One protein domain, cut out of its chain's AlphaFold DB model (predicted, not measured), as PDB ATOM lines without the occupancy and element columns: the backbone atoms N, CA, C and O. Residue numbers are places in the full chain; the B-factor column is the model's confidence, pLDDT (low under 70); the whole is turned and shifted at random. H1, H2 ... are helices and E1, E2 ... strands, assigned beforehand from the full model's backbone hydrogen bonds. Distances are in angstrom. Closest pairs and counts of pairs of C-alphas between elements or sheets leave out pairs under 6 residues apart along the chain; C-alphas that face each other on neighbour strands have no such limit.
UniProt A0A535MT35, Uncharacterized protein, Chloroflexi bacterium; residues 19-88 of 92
ATOM      1  N   LYS A  19     293.944 252.651 206.063       84.69
ATOM      2  CA  LYS A  19     295.375 252.740 206.386       84.69
ATOM      3  C   LYS A  19     295.741 251.736 207.473       84.69
ATOM      4  O   LYS A  19     295.042 251.647 208.477       84.69
ATOM      5  N   VAL A  20     296.831 250.997 207.281       87.19
ATOM      6  CA  VAL A  20     297.334 250.022 208.260       87.19
ATOM      7  C   VAL A  20     298.531 250.634 208.986       87.19
ATOM      8  O   VAL A  20     299.467 251.085 208.332       87.19
ATOM      9  N   THR A  21     298.500 250.692 210.317       86.25
ATOM     10  CA  THR A  21     299.501 251.448 211.107       86.25
ATOM     11  C   THR A  21     300.701 250.623 211.563       86.25
ATOM     12  O   THR A  21     301.776 251.173 211.778       86.25
ATOM     13  N   ASN A  22     300.540 249.307 211.671       90.88
ATOM     14  CA  ASN A  22     301.563 248.345 212.092       90.88
ATOM     15  C   ASN A  22     301.552 247.102 211.183       90.88
ATOM     16  O   ASN A  22     301.578 245.965 211.650       90.88
ATOM     17  N   GLY A  23     301.426 247.332 209.874       89.94
ATOM     18  CA  GLY A  23     301.330 246.271 208.875       89.94
ATOM     19  C   GLY A  23     302.654 245.558 208.605       89.94
ATOM     20  O   GLY A  23     303.722 245.990 209.036       89.94
ATOM     21  N   ALA A  24     302.574 244.469 207.838       94.12
ATOM     22  CA  ALA A  24     303.757 243.796 207.316       94.12
ATOM     23  C   ALA A  24     304.577 244.725 206.400       94.12
ATOM     24  O   ALA A  24     304.066 245.704 205.846       94.12
ATOM     25  N   ALA A  25     305.854 244.395 206.198       92.31
ATOM     26  CA  ALA A  25     306.686 245.106 205.234       92.31
ATOM     27  C   ALA A  25     306.026 245.105 203.841       92.31
ATOM     28  O   ALA A  25     305.566 244.067 203.366       92.31
ATOM     29  N   GLY A  26     305.972 246.273 203.195       88.88
ATOM     30  CA  GLY A  26     305.317 246.444 201.891       88.88
ATOM     31  C   GLY A  26     303.802 246.671 201.946       88.88
ATOM     32  O   GLY A  26     303.164 246.728 200.898       88.88
ATOM     33  N   GLN A  27     303.211 246.823 203.135       93.12
ATOM     34  CA  GLN A  27     301.796 247.159 203.275       93.12
ATOM     35  C   GLN A  27     301.472 248.520 202.636       93.12
ATOM     36  O   GLN A  27     302.087 249.536 202.954       93.12
ATOM     37  N   LEU A  28     300.460 248.535 201.765       89.44
ATOM     38  CA  LEU A  28     299.937 249.738 201.112       89.44
ATOM     39  C   LEU A  28     298.560 250.121 201.671       89.44
ATOM     40  O   LEU A  28     297.939 249.365 202.422       89.44
ATOM     41  N   GLY A  29     298.071 251.303 201.292       85.19
ATOM     42  CA  GLY A  29     296.681 251.689 201.535       85.19
ATOM     43  C   GLY A  29     295.712 250.791 200.763       85.19
ATOM     44  O   GLY A  29     296.000 250.367 199.646       85.19
ATOM     45  N   ILE A  30     294.556 250.508 201.359       86.88
ATOM     46  CA  ILE A  30     293.547 249.607 200.789       86.88
ATOM     47  C   ILE A  30     292.309 250.428 200.434       86.88
ATOM     48  O   ILE A  30     291.767 251.143 201.273       86.88
ATOM     49  N   ALA A  31     291.833 250.315 199.199       81.25
ATOM     50  CA  ALA A  31     290.586 250.932 198.753       81.25
ATOM     51  C   ALA A  31     289.467 249.880 198.705       81.25
ATOM     52  O   ALA A  31     289.651 248.816 198.118       81.25
ATOM     53  N   GLY A  32     288.309 250.160 199.313       75.06
ATOM     54  CA  GLY A  32     287.165 249.234 199.297       75.06
ATOM     55  C   GLY A  32     286.211 249.376 198.113       75.06
ATOM     56  O   GLY A  32     285.449 248.453 197.848       75.06
ATOM     57  N   VAL A  33     286.249 250.498 197.391       72.25
ATOM     58  CA  VAL A  33     285.471 250.728 196.161       72.25
ATOM     59  C   VAL A  33     286.323 251.501 195.162       72.25
ATOM     60  O   VAL A  33     287.181 252.282 195.557       72.25
ATOM     61  N   ALA A  34     286.076 251.312 193.872       69.81
ATOM     62  CA  ALA A  34     286.741 252.032 192.786       69.81
ATOM     63  C   ALA A  34     285.703 252.484 191.744       69.81
ATOM     64  O   ALA A  34     284.576 251.975 191.766       69.81
ATOM     65  N   PRO A  35     286.037 253.405 190.818       67.69
ATOM     66  CA  PRO A  35     285.171 253.704 189.680       67.69
ATOM     67  C   PRO A  35     284.677 252.418 188.999       67.69
ATOM     68  O   PRO A  35     285.462 251.511 188.733       67.69
ATOM     69  N   GLY A  36     283.365 252.318 188.768       72.12
ATOM     70  CA  GLY A  36     282.722 251.111 188.227       72.12
ATOM     71  C   GLY A  36     282.267 250.083 189.275       72.12
ATOM     72  O   GLY A  36     281.557 249.146 188.925       72.12
ATOM     73  N   SER A  37     282.604 250.263 190.556       73.94
ATOM     74  CA  SER A  37     282.079 249.438 191.656       73.94
ATOM     75  C   SER A  37     280.703 249.924 192.119       73.94
ATOM     76  O   SER A  37     280.455 251.129 192.218       73.94
ATOM     77  N   THR A  38     279.814 248.996 192.480       70.62
ATOM     78  CA  THR A  38     278.568 249.328 193.187       70.62
ATOM     79  C   THR A  38     278.899 250.036 194.505       70.62
ATOM     80  O   THR A  38     279.713 249.541 195.280       70.62
ATOM     81  N   GLY A  39     278.292 251.200 194.755       70.19
ATOM     82  CA  GLY A  39     278.595 252.018 195.940       70.19
ATOM     83  C   GLY A  39     279.806 252.947 195.787       70.19
ATOM     84  O   GLY A  39     280.277 253.504 196.773       70.19
ATOM     85  N   TYR A  40     280.331 253.147 194.574       70.00
ATOM     86  CA  TYR A  40     281.316 254.203 194.333       70.00
ATOM     87  C   TYR A  40     280.671 255.595 194.448       70.00
ATOM     88  O   TYR A  40     279.714 255.908 193.741       70.00
ATOM     89  N   HIS A  41     281.223 256.452 195.311       71.25
ATOM     90  CA  HIS A  41     280.670 257.777 195.629       71.25
ATOM     91  C   HIS A  41     281.507 258.938 195.072       71.25
ATOM     92  O   HIS A  41     281.653 259.974 195.716       71.25
ATOM     93  N   GLY A  42     282.079 258.772 193.875       66.94
ATOM     94  CA  GLY A  42     282.671 259.892 193.133       66.94
ATOM     95  C   GLY A  42     283.910 260.508 193.789       66.94
ATOM     96  O   GLY A  42     284.089 261.718 193.740       66.94
ATOM     97  N   GLY A  43     284.756 259.693 194.424       69.94
ATOM     98  CA  GLY A  43     285.980 260.176 195.066       69.94
ATOM     99  C   GLY A  43     285.782 260.733 196.480       69.94
ATOM    100  O   GLY A  43     286.657 261.435 196.978       69.94
ATOM    101  N   ALA A  44     284.653 260.431 197.126       79.38
ATOM    102  CA  ALA A  44     284.480 260.595 198.566       79.38
ATOM    103  C   ALA A  44     284.907 259.314 199.299       79.38
ATOM    104  O   ALA A  44     284.299 258.256 199.129       79.38
ATOM    105  N   TRP A  45     285.943 259.422 200.124       77.88
ATOM    106  CA  TRP A  45     286.579 258.314 200.822       77.88
ATOM    107  C   TRP A  45     286.518 258.544 202.329       77.88
ATOM    108  O   TRP A  45     287.203 259.414 202.865       77.88
ATOM    109  N   ALA A  46     285.708 257.740 203.012       84.06
ATOM    110  CA  ALA A  46     285.677 257.687 204.468       84.06
ATOM    111  C   ALA A  46     286.910 256.939 204.987       84.06
ATOM    112  O   ALA A  46     287.062 255.790 204.621       84.06
ATOM    113  N   VAL A  47     287.775 257.517 205.821       87.31
ATOM    114  CA  VAL A  47     289.026 256.842 206.227       87.31
ATOM    115  C   VAL A  47     288.862 255.935 207.446       87.31
ATOM    116  O   VAL A  47     288.289 256.326 208.466       87.31
ATOM    117  N   ASN A  48     289.451 254.740 207.379       90.06
ATOM    118  CA  ASN A  48     289.549 253.808 208.501       90.06
ATOM    119  C   ASN A  48     291.008 253.453 208.807       90.06
ATOM    120  O   ASN A  48     291.847 253.362 207.913       90.06
ATOM    121  N   VAL A  49     291.308 253.243 210.085       92.12
ATOM    122  CA  VAL A  49     292.606 252.787 210.587       92.12
ATOM    123  C   VAL A  49     292.503 251.335 210.989       92.12
ATOM    124  O   VAL A  49     291.634 250.979 211.778       92.12
ATOM    125  N   VAL A  50     293.407 250.523 210.462       94.44
ATOM    126  CA  VAL A  50     293.563 249.120 210.816       94.44
ATOM    127  C   VAL A  50     294.846 248.949 211.606       94.44
ATOM    128  O   VAL A  50     295.904 249.462 211.223       94.44
ATOM    129  N   THR A  51     294.740 248.198 212.692       95.69
ATOM    130  CA  THR A  51     295.865 247.888 213.567       95.69
ATOM    131  C   THR A  51     295.821 246.409 213.910       95.69
ATOM    132  O   THR A  51     294.804 245.932 214.411       95.69
ATOM    133  N   PHE A  52     296.909 245.684 213.650       96.62
ATOM    134  CA  PHE A  52     297.082 244.314 214.130       96.62
ATOM    135  C   PHE A  52     297.117 244.293 215.652       96.62
ATOM    136  O   PHE A  52     297.800 245.107 216.280       96.62
ATOM    137  N   ASN A  53     296.364 243.366 216.230       96.94
ATOM    138  CA  ASN A  53     296.262 243.195 217.665       96.94
ATOM    139  C   ASN A  53     297.558 242.598 218.229       96.94
ATOM    140  O   ASN A  53     298.345 241.956 217.530       96.94
ATOM    141  N   SER A  54     297.795 242.825 219.521       95.81
ATOM    142  CA  SER A  54     298.987 242.310 220.198       95.81
ATOM    143  C   SER A  54     299.071 240.784 220.090       95.81
ATOM    144  O   SER A  54     298.078 240.091 220.291       95.81
ATOM    145  N   GLY A  55     300.269 240.265 219.819       95.44
ATOM    146  CA  GLY A  55     300.513 238.827 219.665       95.44
ATOM    147  C   GLY A  55     300.217 238.272 218.268       95.44
ATOM    148  O   GLY A  55     300.513 237.107 218.017       95.44
ATOM    149  N   VAL A  56     299.698 239.091 217.349       97.06
ATOM    150  CA  VAL A  56     299.500 238.712 215.945       97.06
ATOM    151  C   VAL A  56     300.715 239.141 215.130       97.06
ATOM    152  O   VAL A  56     301.092 240.312 215.140       97.06
ATOM    153  N   THR A  57     301.321 238.206 214.397       97.12
ATOM    154  CA  THR A  57     302.350 238.530 213.398       97.12
ATOM    155  C   THR A  57     301.674 239.174 212.182       97.12
ATOM    156  O   THR A  57     300.869 238.499 211.534       97.12
ATOM    157  N   PRO A  58     301.975 240.442 211.839       96.75
ATOM    158  CA  PRO A  58     301.318 241.118 210.725       96.75
ATOM    159  C   PRO A  58     301.535 240.410 209.384       96.75
ATOM    160  O   PRO A  58     302.631 239.936 209.084       96.75
ATOM    161  N   TYR A  59     300.502 240.419 208.543       96.81
ATOM    162  CA  TYR A  59     300.539 239.943 207.159       96.81
ATOM    163  C   TYR A  59     299.938 240.984 206.210       96.81
ATOM    164  O   TYR A  59     299.313 241.953 206.646       96.81
ATOM    165  N   LEU A  60     300.162 240.822 204.902       96.00
ATOM    166  CA  LEU A  60     299.662 241.780 203.918       96.00
ATOM    167  C   LEU A  60     298.142 241.688 203.780       96.00
ATOM    168  O   LEU A  60     297.591 240.642 203.436       96.00
ATOM    169  N   LEU A  61     297.482 242.825 203.973       92.94
ATOM    170  CA  LEU A  61     296.071 243.022 203.674       92.94
ATOM    171  C   LEU A  61     295.970 243.803 202.364       92.94
ATOM    172  O   LEU A  61     296.461 244.924 202.265       92.94
ATOM    173  N   THR A  62     295.357 243.217 201.338       91.06
ATOM    174  CA  THR A  62     295.351 243.790 199.976       91.06
ATOM    175  C   THR A  62     293.957 244.148 199.463       91.06
ATOM    176  O   THR A  62     293.824 244.709 198.379       91.06
ATOM    177  N   SER A  63     292.907 243.861 200.236       88.19
ATOM    178  CA  SER A  63     291.518 244.170 199.885       88.19
ATOM    179  C   SER A  63     290.687 244.493 201.123       88.19
ATOM    180  O   SER A  63     291.027 244.102 202.243       88.19
ATOM    181  N   ALA A  64     289.568 245.196 200.934       86.00
ATOM    182  CA  ALA A  64     288.635 245.464 202.026       86.00
ATOM    183  C   ALA A  64     288.060 244.165 202.614       86.00
ATOM    184  O   ALA A  64     287.893 244.063 203.825       86.00
ATOM    185  N   GLN A  65     287.827 243.147 201.783       87.62
ATOM    186  CA  GLN A  65     287.370 241.832 202.230       87.62
ATOM    187  C   GLN A  65     288.413 241.145 203.121       87.62
ATOM    188  O   GLN A  65     288.042 240.548 204.127       87.62
ATOM    189  N   ALA A  66     289.709 241.269 202.808       92.06
ATOM    190  CA  ALA A  66     290.773 240.737 203.659       92.06
ATOM    191  C   ALA A  66     290.798 241.429 205.030       92.06
ATOM    192  O   ALA A  66     290.914 240.759 206.052       92.06
ATOM    193  N   VAL A  67     290.611 242.753 205.069       92.69
ATOM    194  CA  VAL A  67     290.493 243.506 206.331       92.69
ATOM    195  C   VAL A  67     289.287 243.030 207.145       92.69
ATOM    196  O   VAL A  67     289.407 242.829 208.349       92.69
ATOM    197  N   GLN A  68     288.131 242.824 206.505       90.75
ATOM    198  CA  GLN A  68     286.925 242.330 207.183       90.75
ATOM    199  C   GLN A  68     287.126 240.926 207.751       90.75
ATOM    200  O   GLN A  68     286.736 240.671 208.887       90.75
ATOM    201  N   ALA A  69     287.748 240.030 206.982       93.81
ATOM    202  CA  ALA A  69     288.055 238.679 207.433       93.81
ATOM    203  C   ALA A  69     289.028 238.693 208.621       93.81
ATOM    204  O   ALA A  69     288.764 238.035 209.622       93.81
ATOM    205  N   ALA A  70     290.089 239.502 208.553       95.56
ATOM    206  CA  ALA A  70     291.044 239.675 209.645       95.56
ATOM    207  C   ALA A  70     290.376 240.254 210.906       95.56
ATOM    208  O   ALA A  70     290.632 239.800 212.018       95.56
ATOM    209  N   ALA A  71     289.474 241.228 210.747       95.44
ATOM    210  CA  ALA A  71     288.730 241.803 211.866       95.44
ATOM    211  C   ALA A  71     287.781 240.775 212.499       95.44
ATOM    212  O   ALA A  71     287.706 240.671 213.721       95.44
ATOM    213  N   ALA A  72     287.091 239.976 211.679       95.62
ATOM    214  CA  ALA A  72     286.219 238.900 212.146       95.62
ATOM    215  C   ALA A  72     286.994 237.760 212.831       95.62
ATOM    216  O   ALA A  72     286.471 237.142 213.755       95.62
ATOM    217  N   ALA A  73     288.234 237.505 212.405       96.06
ATOM    218  CA  ALA A  73     289.147 236.561 213.050       96.06
ATOM    219  C   ALA A  73     289.743 237.098 214.366       96.06
ATOM    220  O   ALA A  73     290.281 236.322 215.150       96.06
ATOM    221  N   GLY A  74     289.630 238.405 214.630       96.75
ATOM    222  CA  GLY A  74     290.237 239.054 215.792       96.75
ATOM    223  C   GLY A  74     291.718 239.394 215.610       96.75
ATOM    224  O   GLY A  74     292.376 239.767 216.580       96.75
ATOM    225  N   ASP A  75     292.243 239.320 214.387       97.31
ATOM    226  CA  ASP A  75     293.640 239.645 214.084       97.31
ATOM    227  C   ASP A  75     293.899 241.152 214.130       97.31
ATOM    228  O   ASP A  75     294.992 241.601 214.481       97.31
ATOM    229  N   VAL A  76     292.892 241.942 213.754       96.75
ATOM    230  CA  VAL A  76     292.988 243.399 213.664       96.75
ATOM    231  C   VAL A  76     291.810 244.086 214.340       96.75
ATOM    232  O   VAL A  76     290.706 243.551 214.423       96.75
ATOM    233  N   SER A  77     292.034 245.323 214.760       95.50
ATOM    234  CA  SER A  77     290.984 246.286 215.078       95.50
ATOM    235  C   SER A  77     290.834 247.289 213.933       95.50
ATOM    236  O   SER A  77     291.810 247.642 213.266       95.50
ATOM    237  N   VAL A  78     289.602 247.745 213.693       93.50
ATOM    238  CA  VAL A  78     289.280 248.749 212.670       93.50
ATOM    239  C   VAL A  78     288.609 249.939 213.342       93.50
ATOM    240  O   VAL A  78     287.568 249.787 213.973       93.50
ATOM    241  N   THR A  79     289.194 251.127 213.195       93.06
ATOM    242  CA  THR A  79     288.678 252.370 213.783       93.06
ATOM    243  C   THR A  79     288.403 253.407 212.703       93.06
ATOM    244  O   THR A  79     289.271 253.724 211.890       93.06
ATOM    245  N   ARG A  80     287.201 253.982 212.709       90.88
ATOM    246  CA  ARG A  80     286.807 255.057 211.795       90.88
ATOM    247  C   ARG A  80     287.451 256.389 212.201       90.88
ATOM    248  O   ARG A  80     287.388 256.758 213.367       90.88
ATOM    249  N   VAL A  81     288.022 257.131 211.246       90.38
ATOM    250  CA  VAL A  81     288.657 258.444 211.493       90.38
ATOM    251  C   VAL A  81     288.092 259.505 210.546       90.38
ATOM    252  O   VAL A  81     288.647 259.743 209.473       90.38
ATOM    253  N   ALA A  82     286.964 260.109 210.933       87.81
ATOM    254  CA  ALA A  82     286.190 261.035 210.093       87.81
ATOM    255  C   ALA A  82     286.966 262.286 209.673       87.81
ATOM    256  O   ALA A  82     286.852 262.720 208.531       87.81
ATOM    257  N   ASP A  83     287.823 262.798 210.553       88.75
ATOM    258  CA  ASP A  83     288.614 264.004 210.293       88.75
ATOM    259  C   ASP A  83     289.663 263.820 209.183       88.75
ATOM    260  O   ASP A  83     290.255 264.790 208.722       88.75
ATOM    261  N   GLN A  84     289.911 262.578 208.755       86.31
ATOM    262  CA  GLN A  84     290.838 262.254 207.668       86.31
ATOM    263  C   GLN A  84     290.130 261.877 206.368       86.31
ATOM    264  O   GLN A  84     290.779 261.391 205.443       86.31
ATOM    265  N   ASP A  85     288.816 262.067 206.285       85.69
ATOM    266  CA  ASP A  85     288.077 261.790 205.062       85.69
ATOM    267  C   ASP A  85     288.622 262.590 203.891       85.69
ATOM    268  O   ASP A  85     288.818 263.804 203.961       85.69
ATOM    269  N   PHE A  86     288.824 261.892 202.781       78.56
ATOM    270  CA  PHE A  86     289.300 262.506 201.560       78.56
ATOM    271  C   PHE A  86     288.136 262.677 200.596       78.56
ATOM    272  O   PHE A  86     287.447 261.720 200.251       78.56
ATOM    273  N   ARG A  87     287.925 263.902 200.125       80.50
ATOM    274  CA  ARG A  87     287.052 264.178 198.988       80.50
ATOM    275  C   ARG A  87     287.907 264.742 197.873       80.50
ATOM    276  O   ARG A  87     288.579 265.751 198.074       80.50
ATOM    277  N   CYS A  88     287.859 264.108 196.705       71.31
ATOM    278  CA  CYS A  88     288.415 264.709 195.503       71.31
ATOM    279  C   CYS A  88     287.788 266.102 195.310       71.31
ATOM    280  O   CYS A  88     286.556 266.210 195.340       71.31
TER     281      CYS A  88
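This is residues 19 to 88 of the 92 residues of an uncharacterized protein of Chloroflexi bacterium (UniProt A0A535MT35). There is little regular structure here: a small two-stranded antiparallel ribbon, E1 and E2, with one short helix, H1, packed near it by residues 67 to 71, and long loops around them. The 29 residues 19 to 47 hold no named element. The 70 printed residues run E1, H1, E2, class mixed, with 20 in named elements; the whole is compact, radius of gyration of the C-alphas 12.6 A, yet elongated, spanning 38 by 24 by 23 A.

E1 is residues 48 to 52, 13.4 A long, from C-alpha 48 at (289.549, 253.808, 208.501). H1 is residues 64 to 73, 14.2 A. E2 is residues 76 to 80, 13.3 A, ending at C-alpha 80 (286.807, 255.057, 211.795).

E1 and E2 are antiparallel, at 160 degrees; N 49 and O 79 are 2.8 A apart, within hydrogen-bond range. Residues 19 to 20 pair, parallel, with 49 to 50 of E1. The closest C-alphas of H1 and E2, Ala 70 and Val 76, are 5.8 A apart. In H1 every O i to N i+4 pair is within hydrogen-bond range.

The C-alphas of Gly 42 and Gly 55, the farthest apart, are 38.3 A apart. The printed part has no cut. E1 to H1 is a long link, H1 to E2 a tight one. The pLDDT is under 70 at residues 34 to 35 and 42 to 43.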